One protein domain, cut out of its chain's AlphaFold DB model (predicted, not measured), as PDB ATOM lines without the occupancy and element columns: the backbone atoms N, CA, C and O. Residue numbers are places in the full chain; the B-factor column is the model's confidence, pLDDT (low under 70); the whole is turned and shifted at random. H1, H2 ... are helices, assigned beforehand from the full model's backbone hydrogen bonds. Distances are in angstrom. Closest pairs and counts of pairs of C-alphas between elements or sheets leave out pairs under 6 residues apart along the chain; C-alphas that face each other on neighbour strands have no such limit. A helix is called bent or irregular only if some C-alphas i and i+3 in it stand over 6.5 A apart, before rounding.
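This is residues 18 to 76 and 90 to 214 of the 228 residues of an uncharacterized protein of Cenarchaeum symbiosum (strain A) (UniProt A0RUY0). Three long helices, H2, H6 and H3, stand side by side as a wall with H6 in the middle, and over one face of this wall a slanting helical hairpin, the arm H4b with H5, packs on H6 and H3; the arm H1a covers the hairpin's other side, crossing H5. The arm H1b runs across one end from H1a to H2, while the arm H4a and the loop of residues 110 to 123 reach away to one side at the far end of H3. The printed part has 184 residues with six named helices, in the order H1 to H6, and no named strand; its class is all helix. It is compact, with a radius of gyration of the C-alphas of 16.7 A, and spans 50 by 35 by 32 A.

Begin at C-alpha 18, at (23.057, 9.808, 22.711), where H1, residues 18 to 46, starts. By its hydrogen bonds it was assigned as one helix, but it is bent: C-alphas 35 and 38 are 8.1 A apart. Its arms are H1a, residues 18 to 35, 25.6 A long, and H1b, residues 38 to 46. Next comes H2, residues 48 to 74, 38.9 A long; it is neither bent nor irregular, but only just, with C-alphas 53 and 56 at 6.4 A. Past the cut, find C-alpha 90 at (5.548, 30.132, 26.119); from there H3 runs to residue 109 over 27.9 A. H4, residues 124 to 158, was also assigned as one helix by its hydrogen bonds, yet it is bent, with C-alphas 134 and 137 at 9.0 A; its arms are H4a, residues 124 to 134, and H4b, residues 137 to 158, 31.6 A long. H5 holds residues 162 to 182, 30.1 A long. H6, residues 191 to 214, 34.5 A long, ends at C-alpha 214, at (-3.469, 17.213, 30.427).

Start with H1a, which touches H5 at a steep tilt of 41 degrees, the same way; their closest C-alphas, of Ala 25 and Phe 173, are 4.8 A apart. With residues 18 to 22 alone H1a also touches H4b, Gly 18 to Arg 154 at 5.1 A. H1b is about perpendicular to H1a, at 74 degrees, and close to but not clearly touching H2, with the C-alphas of Asn 44 and Ile 51 at 7.0 A. Look next at H2 and H6, which touch at a shallow tilt of 31 degrees, the same way, closest at the C-alphas of Gly 66 and Ile 203, 4.0 A. H3 touches H6 at a shallow tilt of 22 degrees, opposite ways, with Ser 103 and Thr 197 closest at 5.3 A between C-alphas. H3 also touches H4b, at a steep tilt of 56 degrees, with the C-alphas of Ser 102 and Ala 138 at 5.0 A. H4a is only just about perpendicular to H4b, at 73 degrees. H4b and H5 form a helical hairpin at a shallow tilt of 12 degrees, closest at the C-alphas of Val 157 and Arg 165, 5.7 A. H5 touches H6 with residues 178 to 182 alone, Met 178 to Phe 196 at 5.8 A between C-alphas. H1a and H6 are apart. Every O i to N i+4 pair is within hydrogen-bond range in H1a, H1b, H3, H4a, H5 and H6; in H2 it is 21 of 23 and in H4b 17 of 18.

The two C-alphas farthest apart, of Glu 121 and Arg 213, are 52.3 A from each other. Residues 77 to 89 are not printed, and C-alphas 76 and 90 are 16.1 A apart across this cut. The link from H3 to H4, with 14 residues, is long. The mean pLDDT of the printed part is 71.3, and 88 residues are under 70, among them 144 to 178 and 180 to 194.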
ATOM      1  N   GLY A  18      24.187   9.125  23.354       69.56
ATOM      2  CA  GLY A  18      23.057   9.808  22.711       69.56
ATOM      3  C   GLY A  18      23.499  10.847  21.674       69.56
ATOM      4  O   GLY A  18      22.862  10.982  20.639       69.56
ATOM      5  N   LEU A  19      24.611  11.544  21.925       75.62
ATOM      6  CA  LEU A  19      25.154  12.550  21.010       75.62
ATOM      7  C   LEU A  19      25.839  11.897  19.806       75.62
ATOM      8  O   LEU A  19      25.639  12.350  18.689       75.62
ATOM      9  N   ILE A  20      26.574  10.803  20.025       80.19
ATOM     10  CA  ILE A  20      27.171   9.994  18.957       80.19
ATOM     11  C   ILE A  20      26.068   9.422  18.069       80.19
ATOM     12  O   ILE A  20      26.147   9.575  16.863       80.19
ATOM     13  N   LEU A  21      25.020   8.830  18.651       79.81
ATOM     14  CA  LEU A  21      23.905   8.238  17.903       79.81
ATOM     15  C   LEU A  21      23.112   9.285  17.110       79.81
ATOM     16  O   LEU A  21      22.693   9.020  15.989       79.81
ATOM     17  N   PHE A  22      22.940  10.482  17.674       75.00
ATOM     18  CA  PHE A  22      22.371  11.617  16.958       75.00
ATOM     19  C   PHE A  22      23.270  12.042  15.791       75.00
ATOM     20  O   PHE A  22      22.818  12.085  14.654       75.00
ATOM     21  N   ALA A  23      24.555  12.300  16.052       82.81
ATOM     22  CA  ALA A  23      25.500  12.765  15.043       82.81
ATOM     23  C   ALA A  23      25.702  11.748  13.911       82.81
ATOM     24  O   ALA A  23      25.754  12.141  12.749       82.81
ATOM     25  N   THR A  24      25.766  10.450  14.221       84.25
ATOM     26  CA  THR A  24      25.878   9.405  13.200       84.25
ATOM     27  C   THR A  24      24.617   9.307  12.356       84.25
ATOM     28  O   THR A  24      24.740   9.175  11.144       84.25
ATOM     29  N   ALA A  25      23.423   9.426  12.946       77.44
ATOM     30  CA  ALA A  25      22.169   9.449  12.190       77.44
ATOM     31  C   ALA A  25      22.089  10.659  11.245       77.44
ATOM     32  O   ALA A  25      21.718  10.500  10.085       77.44
ATOM     33  N   VAL A  26      22.490  11.844  11.720       78.88
ATOM     34  CA  VAL A  26      22.563  13.070  10.909       78.88
ATOM     35  C   VAL A  26      23.541  12.899   9.751       78.88
ATOM     36  O   VAL A  26      23.189  13.148   8.602       78.88
ATOM     37  N   ALA A  27      24.762  12.446  10.042       84.38
ATOM     38  CA  ALA A  27      25.791  12.262   9.029       84.38
ATOM     39  C   ALA A  27      25.363  11.237   7.971       84.38
ATOM     40  O   ALA A  27      25.517  11.493   6.781       84.38
ATOM     41  N   LEU A  28      24.774  10.110   8.385       84.56
ATOM     42  CA  LEU A  28      24.252   9.099   7.463       84.56
ATOM     43  C   LEU A  28      23.117   9.637   6.594       84.56
ATOM     44  O   LEU A  28      23.120   9.363   5.400       84.56
ATOM     45  N   ALA A  29      22.183  10.409   7.154       77.50
ATOM     46  CA  ALA A  29      21.101  11.016   6.379       77.50
ATOM     47  C   ALA A  29      21.647  11.934   5.277       77.50
ATOM     48  O   ALA A  29      21.261  11.810   4.116       77.50
ATOM     49  N   ILE A  30      22.613  12.791   5.623       79.25
ATOM     50  CA  ILE A  30      23.255  13.702   4.672       79.25
ATOM     51  C   ILE A  30      24.035  12.918   3.608       79.25
ATOM     52  O   ILE A  30      23.908  13.205   2.424       79.25
ATOM     53  N   VAL A  31      24.820  11.909   4.000       83.06
ATOM     54  CA  VAL A  31      25.618  11.107   3.058       83.06
ATOM     55  C   VAL A  31      24.726  10.319   2.102       83.06
ATOM     56  O   VAL A  31      24.973  10.342   0.900       83.06
ATOM     57  N   VAL A  32      23.682   9.652   2.604       80.00
ATOM     58  CA  VAL A  32      22.725   8.920   1.760       80.00
ATOM     59  C   VAL A  32      22.075   9.873   0.771       80.00
ATOM     60  O   VAL A  32      22.027   9.572  -0.416       80.00
ATOM     61  N   TYR A  33      21.642  11.043   1.234       73.50
ATOM     62  CA  TYR A  33      21.070  12.043   0.351       73.50
ATOM     63  C   TYR A  33      22.060  12.478  -0.740       73.50
ATOM     64  O   TYR A  33      21.734  12.419  -1.918       73.50
ATOM     65  N   LEU A  34      23.287  12.863  -0.377       78.50
ATOM     66  CA  LEU A  34      24.276  13.360  -1.338       78.50
ATOM     67  C   LEU A  34      24.702  12.302  -2.362       78.50
ATOM     68  O   LEU A  34      24.928  12.636  -3.522       78.50
ATOM     69  N   VAL A  35      24.817  11.039  -1.945       83.38
ATOM     70  CA  VAL A  35      25.237   9.935  -2.822       83.38
ATOM     71  C   VAL A  35      24.091   9.469  -3.717       83.38
ATOM     72  O   VAL A  35      24.309   9.235  -4.904       83.38
ATOM     73  N   PHE A  36      22.881   9.345  -3.165       78.50
ATOM     74  CA  PHE A  36      21.737   8.751  -3.858       78.50
ATOM     75  C   PHE A  36      20.755   9.779  -4.434       78.50
ATOM     76  O   PHE A  36      19.709   9.388  -4.945       78.50
ATOM     77  N   ARG A  37      21.080  11.082  -4.410       73.81
ATOM     78  CA  ARG A  37      20.213  12.162  -4.920       73.81
ATOM     79  C   ARG A  37      19.591  11.859  -6.291       73.81
ATOM     80  O   ARG A  37      18.373  11.948  -6.387       73.81
ATOM     81  N   PRO A  38      20.354  11.445  -7.327       72.88
ATOM     82  CA  PRO A  38      19.776  11.211  -8.650       72.88
ATOM     83  C   PRO A  38      18.759  10.065  -8.650       72.88
ATOM     84  O   PRO A  38      17.725  10.165  -9.298       72.88
ATOM     85  N   GLN A  39      19.032   8.998  -7.891       75.25
ATOM     86  CA  GLN A  39      18.140   7.841  -7.803       75.25
ATOM     87  C   GLN A  39      16.900   8.136  -6.956       75.25
ATOM     88  O   GLN A  39      15.831   7.614  -7.248       75.25
ATOM     89  N   ILE A  40      17.028   8.969  -5.915       70.56
ATOM     90  CA  ILE A  40      15.893   9.439  -5.111       70.56
ATOM     91  C   ILE A  40      14.966  10.294  -5.982       70.56
ATOM     92  O   ILE A  40      13.767  10.029  -6.016       70.56
ATOM     93  N   ASP A  41      15.519  11.248  -6.737       70.31
ATOM     94  CA  ASP A  41      14.750  12.109  -7.646       70.31
ATOM     95  C   ASP A  41      14.028  11.282  -8.733       70.31
ATOM     96  O   ASP A  41      12.875  11.554  -9.069       70.31
ATOM     97  N   GLU A  42      14.684  10.251  -9.275       73.50
ATOM     98  CA  GLU A  42      14.111   9.348 -10.280       73.50
ATOM     99  C   GLU A  42      12.978   8.486  -9.697       73.50
ATOM    100  O   GLU A  42      11.866   8.490 -10.227       73.50
ATOM    101  N   LEU A  43      13.198   7.853  -8.539       70.31
ATOM    102  CA  LEU A  43      12.187   7.046  -7.845       70.31
ATOM    103  C   LEU A  43      10.951   7.880  -7.466       70.31
ATOM    104  O   LEU A  43       9.812   7.416  -7.570       70.31
ATOM    105  N   ASN A  44      11.178   9.125  -7.050       66.94
ATOM    106  CA  ASN A  44      10.125  10.046  -6.650       66.94
ATOM    107  C   ASN A  44       9.291  10.536  -7.840       66.94
ATOM    108  O   ASN A  44       8.079  10.722  -7.703       66.94
ATOM    109  N   ARG A  45       9.902  10.667  -9.024       69.31
ATOM    110  CA  ARG A  45       9.190  10.954 -10.278       69.31
ATOM    111  C   ARG A  45       8.395   9.759 -10.790       69.31
ATOM    112  O   ARG A  45       7.282   9.944 -11.273       69.31
ATOM    113  N   GLU A  46       8.939   8.552 -10.687       69.00
ATOM    114  CA  GLU A  46       8.285   7.345 -11.205       69.00
ATOM    115  C   GLU A  46       7.143   6.848 -10.316       69.00
ATOM    116  O   GLU A  46       6.172   6.271 -10.805       69.00
ATOM    117  N   SER A  47       7.233   7.068  -9.002       64.56
ATOM    118  CA  SER A  47       6.309   6.484  -8.029       64.56
ATOM    119  C   SER A  47       5.698   7.527  -7.091       64.56
ATOM    120  O   SER A  47       5.812   7.430  -5.869       64.56
ATOM    121  N   THR A  48       4.934   8.480  -7.638       65.50
ATOM    122  CA  THR A  48       4.152   9.466  -6.853       65.50
ATOM    123  C   THR A  48       3.269   8.805  -5.780       65.50
ATOM    124  O   THR A  48       3.036   9.353  -4.703       65.50
ATOM    125  N   LEU A  49       2.803   7.581  -6.045       67.31
ATOM    126  CA  LEU A  49       1.970   6.792  -5.137       67.31
ATOM    127  C   LEU A  49       2.720   6.364  -3.860       67.31
ATOM    128  O   LEU A  49       2.118   6.314  -2.790       67.31
ATOM    129  N   LEU A  50       4.032   6.121  -3.955       66.56
ATOM    130  CA  LEU A  50       4.895   5.758  -2.826       66.56
ATOM    131  C   LEU A  50       5.058   6.932  -1.856       66.56
ATOM    132  O   LEU A  50       4.886   6.757  -0.652       66.56
ATOM    133  N   ILE A  51       5.300   8.140  -2.372       66.62
ATOM    134  CA  ILE A  51       5.435   9.331  -1.524       66.62
ATOM    135  C   ILE A  51       4.104   9.697  -0.867       66.62
ATOM    136  O   ILE A  51       4.057   9.948   0.336       66.62
ATOM    137  N   ASN A  52       3.004   9.655  -1.622       72.00
ATOM    138  CA  ASN A  52       1.679   9.919  -1.066       72.00
ATOM    139  C   ASN A  52       1.316   8.914   0.039       72.00
ATOM    140  O   ASN A  52       0.753   9.293   1.068       72.00
ATOM    141  N   ALA A  53       1.691   7.641  -0.126       75.75
ATOM    142  CA  ALA A  53       1.521   6.626   0.910       75.75
ATOM    143  C   ALA A  53       2.369   6.908   2.162       75.75
ATOM    144  O   ALA A  53       1.972   6.524   3.262       75.75
ATOM    145  N   MET A  54       3.503   7.606   2.027       75.31
ATOM    146  CA  MET A  54       4.367   7.979   3.147       75.31
ATOM    147  C   MET A  54       3.848   9.168   3.976       75.31
ATOM    148  O   MET A  54       4.312   9.353   5.104       75.31
ATOM    149  N   PHE A  55       2.852   9.930   3.509       77.56
ATOM    150  CA  PHE A  55       2.269  11.034   4.288       77.56
ATOM    151  C   PHE A  55       1.604  10.570   5.584       77.56
ATOM    152  O   PHE A  55       1.820  11.167   6.639       77.56
ATOM    153  N   ALA A  56       0.829   9.485   5.531       78.19
ATOM    154  CA  ALA A  56       0.172   8.922   6.707       78.19
ATOM    155  C   ALA A  56       1.171   8.455   7.789       78.19
ATOM    156  O   ALA A  56       1.048   8.897   8.936       78.19
ATOM    157  N   PRO A  57       2.190   7.624   7.482       74.38
ATOM    158  CA  PRO A  57       3.187   7.237   8.471       74.38
ATOM    159  C   PRO A  57       4.056   8.418   8.924       74.38
ATOM    160  O   PRO A  57       4.360   8.496  10.112       74.38
ATOM    161  N   ALA A  58       4.401   9.373   8.051       75.00
ATOM    162  CA  ALA A  58       5.128  10.580   8.458       75.00
ATOM    163  C   ALA A  58       4.328  11.409   9.477       75.00
ATOM    164  O   ALA A  58       4.856  11.776  10.530       75.00
ATOM    165  N   MET A  59       3.036  11.626   9.218       81.12
ATOM    166  CA  MET A  59       2.138  12.310  10.147       81.12
ATOM    167  C   MET A  59       1.995  11.539  11.465       81.12
ATOM    168  O   MET A  59       2.063  12.145  12.531       81.12
ATOM    169  N   ALA A  60       1.847  10.210  11.425       75.44
ATOM    170  CA  ALA A  60       1.721   9.382  12.625       75.44
ATOM    171  C   ALA A  60       2.983   9.424  13.505       75.44
ATOM    172  O   ALA A  60       2.887   9.558  14.727       75.44
ATOM    173  N   ILE A  61       4.172   9.360  12.896       73.88
ATOM    174  CA  ILE A  61       5.448   9.504  13.610       73.88
ATOM    175  C   ILE A  61       5.548  10.905  14.221       73.88
ATOM    176  O   ILE A  61       5.867  11.028  15.406       73.88
ATOM    177  N   GLY A  62       5.230  11.947  13.445       75.00
ATOM    178  CA  GLY A  62       5.172  13.323  13.935       75.00
ATOM    179  C   GLY A  62       4.228  13.457  15.132       75.00
ATOM    180  O   GLY A  62       4.611  13.997  16.166       75.00
ATOM    181  N   PHE A  63       3.031  12.876  15.051       80.19
ATOM    182  CA  PHE A  63       2.030  12.879  16.118       80.19
ATOM    183  C   PHE A  63       2.539  12.240  17.408       80.19
ATOM    184  O   PHE A  63       2.500  12.867  18.469       80.19
ATOM    185  N   LEU A  64       3.088  11.025  17.332       73.69
ATOM    186  CA  LEU A  64       3.676  10.350  18.494       73.69
ATOM    187  C   LEU A  64       4.797  11.185  19.125       73.69
ATOM    188  O   LEU A  64       4.929  11.242  20.352       73.69
ATOM    189  N   TYR A  65       5.588  11.852  18.290       71.69
ATOM    190  CA  TYR A  65       6.660  12.724  18.736       71.69
ATOM    191  C   TYR A  65       6.128  13.981  19.445       71.69
ATOM    192  O   TYR A  65       6.580  14.301  20.547       71.69
ATOM    193  N   GLY A  66       5.098  14.626  18.889       72.06
ATOM    194  CA  GLY A  66       4.408  15.771  19.493       72.06
ATOM    195  C   GLY A  66       3.802  15.462  20.863       72.06
ATOM    196  O   GLY A  66       3.998  16.223  21.817       72.06
ATOM    197  N   VAL A  67       3.154  14.298  21.000       75.44
ATOM    198  CA  VAL A  67       2.632  13.799  22.287       75.44
ATOM    199  C   VAL A  67       3.766  13.622  23.300       75.44
ATOM    200  O   VAL A  67       3.664  14.025  24.463       75.44
ATOM    201  N   ARG A  68       4.890  13.038  22.877       71.62
ATOM    202  CA  ARG A  68       6.012  12.739  23.774       71.62
ATOM    203  C   ARG A  68       6.779  13.988  24.217       71.62
ATOM    204  O   ARG A  68       7.197  14.058  25.371       71.62
ATOM    205  N   ILE A  69       6.939  14.982  23.341       68.88
ATOM    206  CA  ILE A  69       7.533  16.276  23.712       68.88
ATOM    207  C   ILE A  69       6.639  16.988  24.721       68.88
ATOM    208  O   ILE A  69       7.113  17.449  25.759       68.88
ATOM    209  N   THR A  70       5.344  17.056  24.429       70.69
ATOM    210  CA  THR A  70       4.396  17.829  25.230       70.69
ATOM    211  C   THR A  70       4.203  17.221  26.609       70.69
ATOM    212  O   THR A  70       4.280  17.938  27.603       70.69
ATOM    213  N   SER A  71       4.068  15.898  26.704       68.56
ATOM    214  CA  SER A  71       4.040  15.205  27.998       68.56
ATOM    215  C   SER A  71       5.326  15.457  28.795       68.56
ATOM    216  O   SER A  71       5.271  15.749  29.987       68.56
ATOM    217  N   GLY A  72       6.493  15.445  28.145       62.50
ATOM    218  CA  GLY A  72       7.771  15.749  28.792       62.50
ATOM    219  C   GLY A  72       7.948  17.210  29.234       62.50
ATOM    220  O   GLY A  72       8.717  17.454  30.162       62.50
ATOM    221  N   ALA A  73       7.274  18.161  28.582       61.28
ATOM    222  CA  ALA A  73       7.364  19.598  28.862       61.28
ATOM    223  C   ALA A  73       6.282  20.099  29.835       61.28
ATOM    224  O   ALA A  73       6.502  21.067  30.564       61.28
ATOM    225  N   VAL A  74       5.115  19.451  29.839       59.69
ATOM    226  CA  VAL A  74       3.922  19.878  30.583       59.69
ATOM    227  C   VAL A  74       3.624  18.957  31.774       59.69
ATOM    228  O   VAL A  74       2.921  19.389  32.691       59.69
ATOM    229  N   SER A  75       4.171  17.730  31.837       54.34
ATOM    230  CA  SER A  75       3.901  16.850  32.982       54.34
ATOM    231  C   SER A  75       4.452  17.423  34.304       54.34
ATOM    232  O   SER A  75       5.582  17.922  34.371       54.34
ATOM    233  N   PRO A  76       3.654  17.363  35.385       48.38
ATOM    234  CA  PRO A  76       3.947  18.044  36.646       48.38
ATOM    235  C   PRO A  76       5.093  17.426  37.461       48.38
ATOM    236  O   PRO A  76       5.548  18.049  38.418       48.38
ATOM    237  N   VAL A  90       5.218  29.059  27.069       68.75
ATOM    238  CA  VAL A  90       5.548  30.132  26.119       68.75
ATOM    239  C   VAL A  90       6.338  29.570  24.937       68.75
ATOM    240  O   VAL A  90       6.018  29.859  23.787       68.75
ATOM    241  N   PHE A  91       7.313  28.701  25.205       68.56
ATOM    242  CA  PHE A  91       8.060  28.002  24.166       68.56
ATOM    243  C   PHE A  91       7.150  27.127  23.294       68.56
ATOM    244  O   PHE A  91       7.210  27.243  22.078       68.56
ATOM    245  N   LEU A  92       6.278  26.301  23.888       69.88
ATOM    246  CA  LEU A  92       5.316  25.470  23.149       69.88
ATOM    247  C   LEU A  92       4.381  26.310  22.275       69.88
ATOM    248  O   LEU A  92       4.111  25.933  21.140       69.88
ATOM    249  N   PHE A  93       3.926  27.462  22.769       71.75
ATOM    250  CA  PHE A  93       3.082  28.385  22.012       71.75
ATOM    251  C   PHE A  93       3.800  28.925  20.770       71.75
ATOM    252  O   PHE A  93       3.296  28.788  19.656       71.75
ATOM    253  N   PHE A  94       5.008  29.471  20.939       68.69
ATOM    254  CA  PHE A  94       5.806  29.951  19.808       68.69
ATOM    255  C   PHE A  94       6.265  28.823  18.887       68.69
ATOM    256  O   PHE A  94       6.371  29.029  17.683       68.69
ATOM    257  N   PHE A  95       6.490  27.627  19.423       70.12
ATOM    258  CA  PHE A  95       6.810  26.443  18.639       70.12
ATOM    259  C   PHE A  95       5.633  26.033  17.751       70.12
ATOM    260  O   PHE A  95       5.827  25.848  16.555       70.12
ATOM    261  N   VAL A  96       4.410  25.950  18.285       69.88
ATOM    262  CA  VAL A  96       3.200  25.613  17.510       69.88
ATOM    263  C   VAL A  96       2.896  26.681  16.456       69.88
ATOM    264  O   VAL A  96       2.670  26.356  15.294       69.88
ATOM    265  N   ILE A  97       2.941  27.961  16.826       69.88
ATOM    266  CA  ILE A  97       2.673  29.057  15.885       69.88
ATOM    267  C   ILE A  97       3.759  29.139  14.815       69.88
ATOM    268  O   ILE A  97       3.452  29.168  13.624       69.88
ATOM    269  N   GLY A  98       5.027  29.122  15.225       68.06
ATOM    270  CA  GLY A  98       6.157  29.097  14.304       68.06
ATOM    271  C   GLY A  98       6.079  27.901  13.361       68.06
ATOM    272  O   GLY A  98       6.401  28.040  12.184       68.06
ATOM    273  N   SER A  99       5.576  26.757  13.845       65.94
ATOM    274  CA  SER A  99       5.477  25.538  13.040       65.94
ATOM    275  C   SER A  99       4.393  25.593  11.997       65.94
ATOM    276  O   SER A  99       4.658  25.265  10.848       65.94
ATOM    277  N   LEU A 100       3.227  26.119  12.349       69.75
ATOM    278  CA  LEU A 100       2.160  26.382  11.392       69.75
ATOM    279  C   LEU A 100       2.612  27.347  10.290       69.75
ATOM    280  O   LEU A 100       2.536  27.007   9.110       69.75
ATOM    281  N   PHE A 101       3.122  28.527  10.654       66.25
ATOM    282  CA  PHE A 101       3.469  29.554   9.667       66.25
ATOM    283  C   PHE A 101       4.635  29.151   8.776       66.25
ATOM    284  O   PHE A 101       4.589  29.386   7.567       66.25
ATOM    285  N   SER A 102       5.668  28.521   9.337       67.31
ATOM    286  CA  SER A 102       6.774  28.088   8.502       67.31
ATOM    287  C   SER A 102       6.463  26.831   7.705       67.31
ATOM    288  O   SER A 102       6.946  26.779   6.586       67.31
ATOM    289  N   SER A 103       5.655  25.875   8.170       70.44
ATOM    290  CA  SER A 103       5.227  24.765   7.307       70.44
ATOM    291  C   SER A 103       4.424  25.261   6.106       70.44
ATOM    292  O   SER A 103       4.646  24.792   4.995       70.44
ATOM    293  N   VAL A 104       3.556  26.261   6.295       67.88
ATOM    294  CA  VAL A 104       2.837  26.904   5.185       67.88
ATOM    295  C   VAL A 104       3.807  27.619   4.245       67.88
ATOM    296  O   VAL A 104       3.758  27.394   3.042       67.88
ATOM    297  N   SER A 105       4.718  28.441   4.770       70.38
ATOM    298  CA  SER A 105       5.720  29.137   3.948       70.38
ATOM    299  C   SER A 105       6.623  28.160   3.189       70.38
ATOM    300  O   SER A 105       6.922  28.375   2.020       70.38
ATOM    301  N   PHE A 106       7.008  27.062   3.831       70.81
ATOM    302  CA  PHE A 106       7.849  26.017   3.266       70.81
ATOM    303  C   PHE A 106       7.137  25.263   2.133       70.81
ATOM    304  O   PHE A 106       7.714  25.061   1.069       70.81
ATOM    305  N   ALA A 107       5.857  24.927   2.322       68.94
ATOM    306  CA  ALA A 107       5.024  24.317   1.290       68.94
ATOM    307  C   ALA A 107       4.764  25.267   0.108       68.94
ATOM    308  O   ALA A 107       4.864  24.854  -1.042       68.94
ATOM    309  N   VAL A 108       4.483  26.548   0.377       69.88
ATOM    310  CA  VAL A 108       4.234  27.563  -0.665       69.88
ATOM    311  C   VAL A 108       5.477  27.816  -1.519       69.88
ATOM    312  O   VAL A 108       5.358  27.963  -2.732       69.88
ATOM    313  N   ASN A 109       6.661  27.855  -0.904       71.38
ATOM    314  CA  ASN A 109       7.921  28.103  -1.610       71.38
ATOM    315  C   ASN A 109       8.560  26.833  -2.194       71.38
ATOM    316  O   ASN A 109       9.554  26.929  -2.908       71.38
ATOM    317  N   GLY A 110       8.007  25.652  -1.905       67.25
ATOM    318  CA  GLY A 110       8.540  24.389  -2.402       67.25
ATOM    319  C   GLY A 110       9.885  23.995  -1.825       67.25
ATOM    320  O   GLY A 110      10.667  23.357  -2.521       67.25
ATOM    321  N   GLY A 111      10.152  24.387  -0.581       71.56
ATOM    322  CA  GLY A 111      11.442  24.180   0.058       71.56
ATOM    323  C   GLY A 111      11.952  25.418   0.786       71.56
ATOM    324  O   GLY A 111      11.239  26.412   0.962       71.56
ATOM    325  N   SER A 112      13.215  25.364   1.211       72.19
ATOM    326  CA  SER A 112      13.924  26.562   1.658       72.19
ATOM    327  C   SER A 112      14.401  27.372   0.459       72.19
ATOM    328  O   SER A 112      14.945  26.818  -0.495       72.19
ATOM    329  N   ILE A 113      14.304  28.691   0.555       76.50
ATOM    330  CA  ILE A 113      14.885  29.615  -0.412       76.50
ATOM    331  C   ILE A 113      16.408  29.560  -0.265       76.50
ATOM    332  O   ILE A 113      16.957  29.931   0.776       76.50
ATOM    333  N   ILE A 114      17.095  29.069  -1.295       77.56
ATOM    334  CA  ILE A 114      18.559  29.009  -1.309       77.56
ATOM    335  C   ILE A 114      19.108  30.434  -1.508       77.56
ATOM    336  O   ILE A 114      18.627  31.132  -2.404       77.56
ATOM    337  N   PRO A 115      20.094  30.883  -0.708       80.06
ATOM    338  CA  PRO A 115      20.679  32.214  -0.845       80.06
ATOM    339  C   PRO A 115      21.396  32.375  -2.182       80.06
ATOM    340  O   PRO A 115      21.983  31.418  -2.691       80.06
ATOM    341  N   GLY A 116      21.395  33.594  -2.720       79.75
ATOM    342  CA  GLY A 116      22.198  33.951  -3.885       79.75
ATOM    343  C   GLY A 116      23.691  34.055  -3.564       79.75
ATOM    344  O   GLY A 116      24.511  33.775  -4.441       79.75
ATOM    345  N   ALA A 117      24.044  34.405  -2.320       82.69
ATOM    346  CA  ALA A 117      25.424  34.398  -1.852       82.69
ATOM    347  C   ALA A 117      26.063  33.012  -2.002       82.69
ATOM    348  O   ALA A 117      25.440  31.972  -1.774       82.69
ATOM    349  N   ARG A 118      27.350  32.978  -2.334       80.75
ATOM    350  CA  ARG A 118      28.138  31.748  -2.443       80.75
ATOM    351  C   ARG A 118      29.084  31.639  -1.261       80.75
ATOM    352  O   ARG A 118      29.888  32.529  -1.015       80.75
ATOM    353  N   ILE A 119      29.058  30.502  -0.563       81.75
ATOM    354  CA  ILE A 119      29.867  30.280   0.652       81.75
ATOM    355  C   ILE A 119      31.370  30.499   0.401       81.75
ATOM    356  O   ILE A 119      32.057  31.032   1.271       81.75
ATOM    357  N   LEU A 120      31.878  30.093  -0.770       84.69
ATOM    358  CA  LEU A 120      33.297  30.222  -1.124       84.69
ATOM    359  C   LEU A 120      33.704  31.637  -1.564       84.69
ATOM    360  O   LEU A 120      34.886  31.955  -1.481       84.69
ATOM    361  N   GLU A 121      32.766  32.460  -2.038       86.69
ATOM    362  CA  GLU A 121      33.062  33.774  -2.635       86.69
ATOM    363  C   GLU A 121      32.677  34.916  -1.681       86.69
ATOM    364  O   GLU A 121      33.501  35.776  -1.382       86.69
ATOM    365  N   ASP A 122      31.465  34.872  -1.127       84.25
ATOM    366  CA  ASP A 122      30.889  35.921  -0.270       84.25
ATOM    367  C   ASP A 122      31.060  35.630   1.232       84.25
ATOM    368  O   ASP A 122      30.816  36.476   2.096       84.25
ATOM    369  N   GLY A 123      31.503  34.414   1.557       85.31
ATOM    370  CA  GLY A 123      31.752  33.957   2.917       85.31
ATOM    371  C   GLY A 123      30.512  33.427   3.645       85.31
ATOM    372  O   GLY A 123      29.359  33.735   3.341       85.31
ATOM    373  N   LEU A 124      30.764  32.611   4.674       83.88
ATOM    374  CA  LEU A 124      29.720  31.902   5.424       83.88
ATOM    375  C   LEU A 124      28.720  32.847   6.108       83.88
ATOM    376  O   LEU A 124      27.532  32.545   6.167       83.88
ATOM    377  N   ILE A 125      29.186  33.981   6.639       86.00
ATOM    378  CA  ILE A 125      28.332  34.917   7.385       86.00
ATOM    379  C   ILE A 125      27.307  35.573   6.458       86.00
ATOM    380  O   ILE A 125      26.141  35.681   6.835       86.00
ATOM    381  N   ALA A 126      27.715  35.978   5.255       85.38
ATOM    382  CA  ALA A 126      26.812  36.562   4.269       85.38
ATOM    383  C   ALA A 126      25.747  35.543   3.847       85.38
ATOM    384  O   ALA A 126      24.555  35.831   3.927       85.38
ATOM    385  N   TRP A 127      26.178  34.312   3.548       85.94
ATOM    386  CA  TRP A 127      25.286  33.203   3.212       85.94
ATOM    387  C   TRP A 127      24.258  32.909   4.311       85.94
ATOM    388  O   TRP A 127      23.061  32.845   4.043       85.94
ATOM    389  N   VAL A 128      24.703  32.767   5.567       81.44
ATOM    390  CA  VAL A 128      23.806  32.492   6.705       81.44
ATOM    391  C   VAL A 128      22.830  33.645   6.913       81.44
ATOM    392  O   VAL A 128      21.656  33.408   7.181       81.44
ATOM    393  N   THR A 129      23.300  34.885   6.793       85.00
ATOM    394  CA  THR A 129      22.462  36.072   7.001       85.00
ATOM    395  C   THR A 129      21.357  36.148   5.957       85.00
ATOM    396  O   THR A 129      20.201  36.348   6.322       85.00
ATOM    397  N   GLU A 130      21.694  35.930   4.686       84.00
ATOM    398  CA  GLU A 130      20.736  35.896   3.580       84.00
ATOM    399  C   GLU A 130      19.776  34.703   3.693       84.00
ATOM    400  O   GLU A 130      18.572  34.846   3.489       84.00
ATOM    401  N   TYR A 131      20.269  33.535   4.115       80.69
ATOM    402  CA  TYR A 131      19.416  32.376   4.369       80.69
ATOM    403  C   TYR A 131      18.390  32.648   5.468       80.69
ATOM    404  O   TYR A 131      17.209  32.347   5.302       80.69
ATOM    405  N   VAL A 132      18.830  33.222   6.590       80.00
ATOM    406  CA  VAL A 132      17.967  33.544   7.732       80.00
ATOM    407  C   VAL A 132      16.979  34.651   7.379       80.00
ATOM    408  O   VAL A 132      15.830  34.583   7.799       80.00
ATOM    409  N   SER A 133      17.376  35.666   6.614       81.38
ATOM    410  CA  SER A 133      16.455  36.734   6.217       81.38
ATOM    411  C   SER A 133      15.417  36.252   5.200       81.38
ATOM    412  O   SER A 133      14.248  36.612   5.327       81.38
ATOM    413  N   ALA A 134      15.802  35.384   4.260       76.75
ATOM    414  CA  ALA A 134      14.889  34.801   3.280       76.75
ATOM    415  C   ALA A 134      13.949  33.741   3.885       76.75
ATOM    416  O   ALA A 134      12.797  33.630   3.475       76.75
ATOM    417  N   ASN A 135      14.412  32.981   4.884       72.62
ATOM    418  CA  ASN A 135      13.694  31.825   5.431       72.62
ATOM    419  C   ASN A 135      13.296  31.971   6.904       72.62
ATOM    420  O   ASN A 135      12.963  30.967   7.523       72.62
ATOM    421  N   GLY A 136      13.334  33.166   7.500       68.88
ATOM    422  CA  GLY A 136      13.393  33.372   8.960       68.88
ATOM    423  C   GLY A 136      12.538  32.449   9.836       68.88
ATOM    424  O   GLY A 136      13.065  31.796  10.740       68.88
ATOM    425  N   GLY A 137      11.236  32.326   9.554       66.44
ATOM    426  CA  GLY A 137      10.353  31.410  10.290       66.44
ATOM    427  C   GLY A 137      10.753  29.934  10.156       66.44
ATOM    428  O   GLY A 137      10.696  29.185  11.131       66.44
ATOM    429  N   ALA A 138      11.211  29.528   8.972       67.25
ATOM    430  CA  ALA A 138      11.727  28.192   8.698       67.25
ATOM    431  C   ALA A 138      13.062  27.938   9.378       67.25
ATOM    432  O   ALA A 138      13.233  26.887   9.991       67.25
ATOM    433  N   THR A 139      13.980  28.905   9.382       68.31
ATOM    434  CA  THR A 139      15.248  28.766  10.108       68.31
ATOM    435  C   THR A 139      15.015  28.569  11.607       68.31
ATOM    436  O   THR A 139      15.604  27.667  12.208       68.31
ATOM    437  N   PHE A 140      14.111  29.349  12.208       66.94
ATOM    438  CA  PHE A 140      13.710  29.157  13.604       66.94
ATOM    439  C   PHE A 140      13.131  27.757  13.841       66.94
ATOM    440  O   PHE A 140      13.508  27.084  14.805       66.94
ATOM    441  N   LEU A 141      12.266  27.278  12.944       65.94
ATOM    442  CA  LEU A 141      11.713  25.933  13.046       65.94
ATOM    443  C   LEU A 141      12.749  24.836  12.960       65.94
ATOM    444  O   LEU A 141      12.760  23.960  13.814       65.94
ATOM    445  N   ILE A 142      13.626  24.895  11.970       69.31
ATOM    446  CA  ILE A 142      14.681  23.909  11.772       69.31
ATOM    447  C   ILE A 142      15.531  23.822  13.038       69.31
ATOM    448  O   ILE A 142      15.713  22.739  13.590       69.31
ATOM    449  N   ILE A 143      15.984  24.966  13.558       71.31
ATOM    450  CA  ILE A 143      16.825  25.012  14.757       71.31
ATOM    451  C   ILE A 143      16.057  24.501  15.982       71.31
ATOM    452  O   ILE A 143      16.594  23.702  16.754       71.31
ATOM    453  N   SER A 144      14.801  24.917  16.166       65.19
ATOM    454  CA  SER A 144      13.981  24.486  17.303       65.19
ATOM    455  C   SER A 144      13.677  22.984  17.254       65.19
ATOM    456  O   SER A 144      13.875  22.296  18.255       65.19
ATOM    457  N   SER A 145      13.315  22.446  16.088       65.88
ATOM    458  CA  SER A 145      13.067  21.022  15.868       65.88
ATOM    459  C   SER A 145      14.339  20.202  16.070       65.88
ATOM    460  O   SER A 145      14.295  19.225  16.809       65.88
ATOM    461  N   ILE A 146      15.492  20.626  15.538       69.81
ATOM    462  CA  ILE A 146      16.795  19.974  15.781       69.81
ATOM    463  C   ILE A 146      17.132  19.966  17.277       69.81
ATOM    464  O   ILE A 146      17.567  18.947  17.816       69.81
ATOM    465  N   THR A 147      16.911  21.085  17.967       67.06
ATOM    466  CA  THR A 147      17.205  21.216  19.400       67.06
ATOM    467  C   THR A 147      16.308  20.303  20.236       67.06
ATOM    468  O   THR A 147      16.792  19.604  21.130       67.06
ATOM    469  N   LEU A 148      15.010  20.253  19.922       63.56
ATOM    470  CA  LEU A 148      14.050  19.355  20.563       63.56
ATOM    471  C   LEU A 148      14.378  17.887  20.279       63.56
ATOM    472  O   LEU A 148      14.388  17.077  21.206       63.56
ATOM    473  N   MET A 149      14.744  17.569  19.037       64.62
ATOM    474  CA  MET A 149      15.217  16.254  18.605       64.62
ATOM    475  C   MET A 149      16.425  15.800  19.415       64.62
ATOM    476  O   MET A 149      16.405  14.728  20.018       64.62
ATOM    477  N   ALA A 150      17.452  16.640  19.510       65.06
ATOM    478  CA  ALA A 150      18.664  16.348  20.264       65.06
ATOM    479  C   ALA A 150      18.384  16.172  21.769       65.06
ATOM    480  O   ALA A 150      18.925  15.259  22.408       65.06
ATOM    481  N   ALA A 151      17.508  17.003  22.343       63.00
ATOM    482  CA  ALA A 151      17.096  16.900  23.742       63.00
ATOM    483  C   ALA A 151      16.300  15.610  24.019       63.00
ATOM    484  O   ALA A 151      16.578  14.904  24.996       63.00
ATOM    485  N   ALA A 152      15.361  15.260  23.136       61.25
ATOM    486  CA  ALA A 152      14.578  14.032  23.213       61.25
ATOM    487  C   ALA A 152      15.467  12.792  23.062       61.25
ATOM    488  O   ALA A 152      15.370  11.881  23.880       61.25
ATOM    489  N   THR A 153      16.397  12.784  22.103       63.62
ATOM    490  CA  THR A 153      17.373  11.703  21.896       63.62
ATOM    491  C   THR A 153      18.226  11.467  23.139       63.62
ATOM    492  O   THR A 153      18.373  10.325  23.582       63.62
ATOM    493  N   ARG A 154      18.710  12.533  23.793       59.62
ATOM    494  CA  ARG A 154      19.417  12.419  25.082       59.62
ATOM    495  C   ARG A 154      18.568  11.750  26.160       59.62
ATOM    496  O   ARG A 154      19.102  10.976  26.951       59.62
ATOM    497  N   ARG A 155      17.268  12.043  26.208       57.97
ATOM    498  CA  ARG A 155      16.350  11.509  27.219       57.97
ATOM    499  C   ARG A 155      15.942  10.065  26.923       57.97
ATOM    500  O   ARG A 155      16.010   9.231  27.818       57.97
ATOM    501  N   ILE A 156      15.593   9.755  25.673       56.38
ATOM    502  CA  ILE A 156      15.133   8.432  25.222       56.38
ATOM    503  C   ILE A 156      16.263   7.401  25.306       56.38
ATOM    504  O   ILE A 156      16.061   6.316  25.844       56.38
ATOM    505  N   VAL A 157      17.482   7.750  24.876       56.31
ATOM    506  CA  VAL A 157      18.645   6.849  24.970       56.31
ATOM    507  C   VAL A 157      19.038   6.578  26.431       56.31
ATOM    508  O   VAL A 157      19.565   5.504  26.731       56.31
ATOM    509  N   ARG A 158      18.737   7.505  27.356       53.00
ATOM    510  CA  ARG A 158      19.001   7.358  28.800       53.00
ATOM    511  C   ARG A 158      18.000   6.448  29.518       53.00
ATOM    512  O   ARG A 158      18.351   5.900  30.553       53.00
ATOM    513  N   ILE A 159      16.797   6.255  28.968       55.28
ATOM    514  CA  ILE A 159      15.774   5.339  29.517       55.28
ATOM    515  C   ILE A 159      16.185   3.858  29.337       55.28
ATOM    516  O   ILE A 159      15.635   2.981  29.989       55.28
ATOM    517  N   GLY A 160      17.227   3.580  28.541       54.84
ATOM    518  CA  GLY A 160      17.810   2.246  28.389       54.84
ATOM    519  C   GLY A 160      17.059   1.369  27.380       54.84
ATOM    520  O   GLY A 160      15.868   1.546  27.136       54.84
ATOM    521  N   GLY A 161      17.788   0.443  26.747       67.00
ATOM    522  CA  GLY A 161      17.253  -0.544  25.797       67.00
ATOM    523  C   GLY A 161      17.712  -0.359  24.343       67.00
ATOM    524  O   GLY A 161      17.727   0.751  23.810       67.00
ATOM    525  N   LEU A 162      18.070  -1.470  23.685       64.88
ATOM    526  CA  LEU A 162      18.477  -1.513  22.272       64.88
ATOM    527  C   LEU A 162      17.359  -1.007  21.343       64.88
ATOM    528  O   LEU A 162      17.623  -0.216  20.443       64.88
ATOM    529  N   GLN A 163      16.106  -1.387  21.614       58.47
ATOM    530  CA  GLN A 163      14.938  -0.952  20.839       58.47
ATOM    531  C   GLN A 163      14.779   0.575  20.858       58.47
ATOM    532  O   GLN A 163      14.667   1.189  19.802       58.47
ATOM    533  N   ASN A 164      14.876   1.211  22.031       62.50
ATOM    534  CA  ASN A 164      14.798   2.671  22.155       62.50
ATOM    535  C   ASN A 164      15.910   3.382  21.370       62.50
ATOM    536  O   ASN A 164      15.669   4.434  20.779       62.50
ATOM    537  N   ARG A 165      17.117   2.803  21.318       66.75
ATOM    538  CA  ARG A 165      18.234   3.332  20.517       66.75
ATOM    539  C   ARG A 165      17.966   3.216  19.018       66.75
ATOM    540  O   ARG A 165      18.200   4.188  18.309       66.75
ATOM    541  N   ILE A 166      17.430   2.083  18.560       65.06
ATOM    542  CA  ILE A 166      17.051   1.868  17.155       65.06
ATOM    543  C   ILE A 166      15.945   2.846  16.746       65.06
ATOM    544  O   ILE A 166      16.112   3.558  15.763       65.06
ATOM    545  N   PHE A 167      14.867   2.967  17.528       61.28
ATOM    546  CA  PHE A 167      13.791   3.924  17.240       61.28
ATOM    547  C   PHE A 167      14.293   5.370  17.194       61.28
ATOM    548  O   PHE A 167      13.901   6.135  16.316       61.28
ATOM    549  N   THR A 168      15.196   5.739  18.105       65.06
ATOM    550  CA  THR A 168      15.790   7.082  18.122       65.06
ATOM    551  C   THR A 168      16.679   7.325  16.905       65.06
ATOM    552  O   THR A 168      16.622   8.400  16.312       65.06
ATOM    553  N   PHE A 169      17.477   6.329  16.512       67.19
ATOM    554  CA  PHE A 169      18.323   6.398  15.324       67.19
ATOM    555  C   PHE A 169      17.477   6.538  14.057       67.19
ATOM    556  O   PHE A 169      17.673   7.485  13.307       67.19
ATOM    557  N   VAL A 170      16.493   5.652  13.863       63.31
ATOM    558  CA  VAL A 170      15.598   5.656  12.697       63.31
ATOM    559  C   VAL A 170      14.805   6.958  12.620       63.31
ATOM    560  O   VAL A 170      14.729   7.557  11.554       63.31
ATOM    561  N   GLY A 171      14.275   7.446  13.746       61.88
ATOM    562  CA  GLY A 171      13.577   8.731  13.795       61.88
ATOM    563  C   GLY A 171      14.489   9.914  13.465       61.88
ATOM    564  O   GLY A 171      14.100  10.783  12.689       61.88
ATOM    565  N   THR A 172      15.716   9.933  14.003       68.88
ATOM    566  CA  THR A 172      16.709  10.987  13.713       68.88
ATOM    567  C   THR A 172      17.133  10.976  12.255       68.88
ATOM    568  O   THR A 172      17.141  12.023  11.617       68.88
ATOM    569  N   PHE A 173      17.421   9.795  11.720       67.50
ATOM    570  CA  PHE A 173      17.758   9.607  10.319       67.50
ATOM    571  C   PHE A 173      16.616  10.076   9.411       67.50
ATOM    572  O   PHE A 173      16.833  10.938   8.573       67.50
ATOM    573  N   ALA A 174      15.387   9.595   9.627       63.69
ATOM    574  CA  ALA A 174      14.236   9.963   8.804       63.69
ATOM    575  C   ALA A 174      13.959  11.476   8.822       63.69
ATOM    576  O   ALA A 174      13.738  12.072   7.771       63.69
ATOM    577  N   PHE A 175      14.029  12.110   9.995       68.50
ATOM    578  CA  PHE A 175      13.847  13.555  10.136       68.50
ATOM    579  C   PHE A 175      14.917  14.361   9.387       68.50
ATOM    580  O   PHE A 175      14.589  15.294   8.658       68.50
ATOM    581  N   PHE A 176      16.194  13.997   9.536       69.88
ATOM    582  CA  PHE A 176      17.274  14.695   8.841       69.88
ATOM    583  C   PHE A 176      17.282  14.420   7.338       69.88
ATOM    584  O   PHE A 176      17.621  15.319   6.575       69.88
ATOM    585  N   SER A 177      16.843  13.242   6.894       64.31
ATOM    586  CA  SER A 177      16.627  12.968   5.472       64.31
ATOM    587  C   SER A 177      15.548  13.893   4.903       64.31
ATOM    588  O   SER A 177      15.790  14.537   3.886       64.31
ATOM    589  N   MET A 178      14.414  14.063   5.598       66.25
ATOM    590  CA  MET A 178      13.362  15.009   5.190       66.25
ATOM    591  C   MET A 178      13.855  16.463   5.167       66.25
ATOM    592  O   MET A 178      13.556  17.185   4.221       66.25
ATOM    593  N   LEU A 179      14.638  16.886   6.169       70.12
ATOM    594  CA  LEU A 179      15.250  18.222   6.200       70.12
ATOM    595  C   LEU A 179      16.262  18.443   5.071       70.12
ATOM    596  O   LEU A 179      16.360  19.543   4.542       70.12
ATOM    597  N   THR A 180      17.026  17.417   4.703       66.06
ATOM    598  CA  THR A 180      18.048  17.548   3.657       66.06
ATOM    599  C   THR A 180      17.401  17.663   2.276       66.06
ATOM    600  O   THR A 180      17.765  18.550   1.509       66.06
ATOM    601  N   LEU A 181      16.379  16.845   2.001       64.50
ATOM    602  CA  LEU A 181      15.533  16.951   0.804       64.50
ATOM    603  C   LEU A 181      14.929  18.365   0.687       64.50
ATOM    604  O   LEU A 181      15.076  19.059  -0.317       64.50
ATOM    605  N   SER A 182      14.402  18.850   1.807       64.25
ATOM    606  CA  SER A 182      13.828  20.182   1.993       64.25
ATOM    607  C   SER A 182      14.773  21.363   1.674       64.25
ATOM    608  O   SER A 182      14.304  22.429   1.277       64.25
ATOM    609  N   PHE A 183      16.095  21.205   1.816       66.00
ATOM    610  CA  PHE A 183      17.069  22.280   1.556       66.00
ATOM    611  C   PHE A 183      17.493  22.440   0.099       66.00
ATOM    612  O   PHE A 183      18.240  23.359  -0.233       66.00
ATOM    613  N   THR A 184      17.075  21.528  -0.769       59.59
ATOM    614  CA  THR A 184      17.707  21.337  -2.082       59.59
ATOM    615  C   THR A 184      16.733  21.361  -3.248       59.59
ATOM    616  O   THR A 184      17.171  21.327  -4.401       59.59
ATOM    617  N   GLN A 185      15.436  21.410  -2.958       57.47
ATOM    618  CA  GLN A 185      14.374  21.503  -3.944       57.47
ATOM    619  C   GLN A 185      13.697  22.869  -3.822       57.47
ATOM    620  O   GLN A 185      13.579  23.432  -2.738       57.47
ATOM    621  N   SER A 186      13.326  23.417  -4.974       51.56
ATOM    622  CA  SER A 186      12.681  24.722  -5.135       51.56
ATOM    623  C   SER A 186      11.330  24.594  -5.841       51.56
ATOM    624  O   SER A 186      10.799  25.585  -6.345       51.56
ATOM    625  N   ASN A 187      10.816  23.366  -5.982       55.16
ATOM    626  CA  ASN A 187       9.600  23.092  -6.728       55.16
ATOM    627  C   ASN A 187       8.441  22.774  -5.765       55.16
ATOM    628  O   ASN A 187       8.429  21.712  -5.143       55.16
ATOM    629  N   PRO A 188       7.434  23.658  -5.645       52.44
ATOM    630  CA  PRO A 188       6.317  23.516  -4.703       52.44
ATOM    631  C   PRO A 188       5.359  22.362  -4.992       52.44
ATOM    632  O   PRO A 188       4.442  22.116  -4.209       52.44
ATOM    633  N   THR A 189       5.552  21.639  -6.095       55.38
ATOM    634  CA  THR A 189       4.808  20.413  -6.414       55.38
ATOM    635  C   THR A 189       5.520  19.129  -6.004       55.38
ATOM    636  O   THR A 189       4.911  18.062  -6.098       55.38
ATOM    637  N   ASP A 190       6.766  19.197  -5.531       62.38
ATOM    638  CA  ASP A 190       7.506  17.995  -5.163       62.38
ATOM    639  C   ASP A 190       6.977  17.435  -3.837       62.38
ATOM    640  O   ASP A 190       6.845  18.114  -2.813       62.38
ATOM    641  N   SER A 191       6.619  16.153  -3.866       60.22
ATOM    642  CA  SER A 191       5.893  15.493  -2.783       60.22
ATOM    643  C   SER A 191       6.714  15.382  -1.483       60.22
ATOM    644  O   SER A 191       6.154  15.175  -0.411       60.22
ATOM    645  N   GLU A 192       8.029  15.592  -1.537       65.50
ATOM    646  CA  GLU A 192       8.945  15.569  -0.389       65.50
ATOM    647  C   GLU A 192       8.783  16.781   0.543       65.50
ATOM    648  O   GLU A 192       8.819  16.639   1.770       65.50
ATOM    649  N   VAL A 193       8.527  17.964  -0.025       66.50
ATOM    650  CA  VAL A 193       8.247  19.206   0.720       66.50
ATOM    651  C   VAL A 193       6.967  19.038   1.540       66.50
ATOM    652  O   VAL A 193       6.894  19.398   2.724       66.50
ATOM    653  N   TYR A 194       5.954  18.413   0.937       69.94
ATOM    654  CA  TYR A 194       4.721  18.056   1.632       69.94
ATOM    655  C   TYR A 194       4.964  17.009   2.711       69.94
ATOM    656  O   TYR A 194       4.372  17.099   3.780       69.94
ATOM    657  N   LEU A 195       5.879  16.067   2.502       72.06
ATOM    658  CA  LEU A 195       6.187  15.030   3.482       72.06
ATOM    659  C   LEU A 195       6.755  15.614   4.789       72.06
ATOM    660  O   LEU A 195       6.308  15.237   5.876       72.06
ATOM    661  N   PHE A 196       7.654  16.601   4.693       72.88
ATOM    662  CA  PHE A 196       8.140  17.361   5.854       72.88
ATOM    663  C   PHE A 196       7.021  18.182   6.518       72.88
ATOM    664  O   PHE A 196       6.886  18.203   7.743       72.88
ATOM    665  N   THR A 197       6.161  18.804   5.712       74.56
ATOM    666  CA  THR A 197       5.006  19.580   6.191       74.56
ATOM    667  C   THR A 197       4.010  18.694   6.955       74.56
ATOM    668  O   THR A 197       3.552  19.065   8.035       74.56
ATOM    669  N   PHE A 198       3.716  17.492   6.453       76.69
ATOM    670  CA  PHE A 198       2.840  16.506   7.092       76.69
ATOM    671  C   PHE A 198       3.437  15.950   8.388       76.69
ATOM    672  O   PHE A 198       2.715  15.761   9.369       76.69
ATOM    673  N   TYR A 199       4.752  15.732   8.423       76.94
ATOM    674  CA  TYR A 199       5.462  15.383   9.651       76.94
ATOM    675  C   TYR A 199       5.313  16.483  10.715       76.94
ATOM    676  O   TYR A 199       4.931  16.201  11.855       76.94
ATOM    677  N   GLN A 200       5.533  17.746  10.337       74.44
ATOM    678  CA  GLN A 200       5.401  18.885  11.245       74.44
ATOM    679  C   GLN A 200       3.948  19.082  11.711       74.44
ATOM    680  O   GLN A 200       3.706  19.312  12.897       74.44
ATOM    681  N   ALA A 201       2.973  18.913  10.814       80.81
ATOM    682  CA  ALA A 201       1.551  18.918  11.154       80.81
ATOM    683  C   ALA A 201       1.208  17.809  12.161       80.81
ATOM    684  O   ALA A 201       0.470  18.051  13.118       80.81
ATOM    685  N   GLY A 202       1.805  16.624  12.001       82.12
ATOM    686  CA  GLY A 202       1.746  15.546  12.982       82.12
ATOM    687  C   GLY A 202       2.232  16.005  14.357       82.12
ATOM    688  O   GLY A 202       1.496  15.871  15.331       82.12
ATOM    689  N   ILE A 203       3.425  16.606  14.445       79.00
ATOM    690  CA  ILE A 203       3.980  17.124  15.712       79.00
ATOM    691  C   ILE A 203       3.021  18.110  16.378       79.00
ATOM    692  O   ILE A 203       2.755  17.993  17.575       79.00
ATOM    693  N   ILE A 204       2.480  19.058  15.613       80.88
ATOM    694  CA  ILE A 204       1.524  20.046  16.123       80.88
ATOM    695  C   ILE A 204       0.264  19.352  16.646       80.88
ATOM    696  O   ILE A 204      -0.153  19.607  17.776       80.88
ATOM    697  N   GLY A 205      -0.314  18.432  15.868       81.94
ATOM    698  CA  GLY A 205      -1.502  17.676  16.262       81.94
ATOM    699  C   GLY A 205      -1.283  16.856  17.533       81.94
ATOM    700  O   GLY A 205      -2.114  16.883  18.440       81.94
ATOM    701  N   GLY A 206      -0.134  16.190  17.644       80.94
ATOM    702  CA  GLY A 206       0.247  15.433  18.835       80.94
ATOM    703  C   GLY A 206       0.441  16.321  20.060       80.94
ATOM    704  O   GLY A 206       0.025  15.963  21.164       80.94
ATOM    705  N   ALA A 207       1.028  17.504  19.872       78.88
ATOM    706  CA  ALA A 207       1.206  18.466  20.947       78.88
ATOM    707  C   ALA A 207      -0.133  19.011  21.460       78.88
ATOM    708  O   ALA A 207      -0.384  18.993  22.663       78.88
ATOM    709  N   LEU A 208      -1.029  19.415  20.558       82.00
ATOM    710  CA  LEU A 208      -2.367  19.892  20.915       82.00
ATOM    711  C   LEU A 208      -3.207  18.798  21.590       82.00
ATOM    712  O   LEU A 208      -3.870  19.070  22.592       82.00
ATOM    713  N   PHE A 209      -3.140  17.560  21.090       84.69
ATOM    714  CA  PHE A 209      -3.814  16.412  21.698       84.69
ATOM    715  C   PHE A 209      -3.371  16.200  23.149       84.69
ATOM    716  O   PHE A 209      -4.203  16.085  24.050       84.69
ATOM    717  N   GLU A 210      -2.060  16.191  23.390       81.12
ATOM    718  CA  GLU A 210      -1.517  15.972  24.726       81.12
ATOM    719  C   GLU A 210      -1.796  17.154  25.666       81.12
ATOM    720  O   GLU A 210      -2.150  16.944  26.826       81.12
ATOM    721  N   MET A 211      -1.724  18.395  25.173       74.81
ATOM    722  CA  MET A 211      -2.123  19.579  25.942       74.81
ATOM    723  C   MET A 211      -3.588  19.501  26.379       74.81
ATOM    724  O   MET A 211      -3.897  19.783  27.540       74.81
ATOM    725  N   ASN A 212      -4.484  19.093  25.476       81.12
ATOM    726  CA  ASN A 212      -5.897  18.917  25.790       81.12
ATOM    727  C   ASN A 212      -6.097  17.812  26.836       81.12
ATOM    728  O   ASN A 212      -6.765  18.029  27.843       81.12
ATOM    729  N   ARG A 213      -5.443  16.655  26.660       81.12
ATOM    730  CA  ARG A 213      -5.496  15.539  27.618       81.12
ATOM    731  C   ARG A 213      -5.071  15.960  29.028       81.12
ATOM    732  O   ARG A 213      -5.736  15.600  29.994       81.12
ATOM    733  N   LEU A 214      -3.988  16.730  29.143       71.00
ATOM    734  CA  LEU A 214      -3.469  17.213  30.427       71.00
ATOM    735  C   LEU A 214      -4.364  18.282  31.069       71.00
ATOM    736  O   LEU A 214      -4.422  18.370  32.292       71.00
TER     737      LEU A 214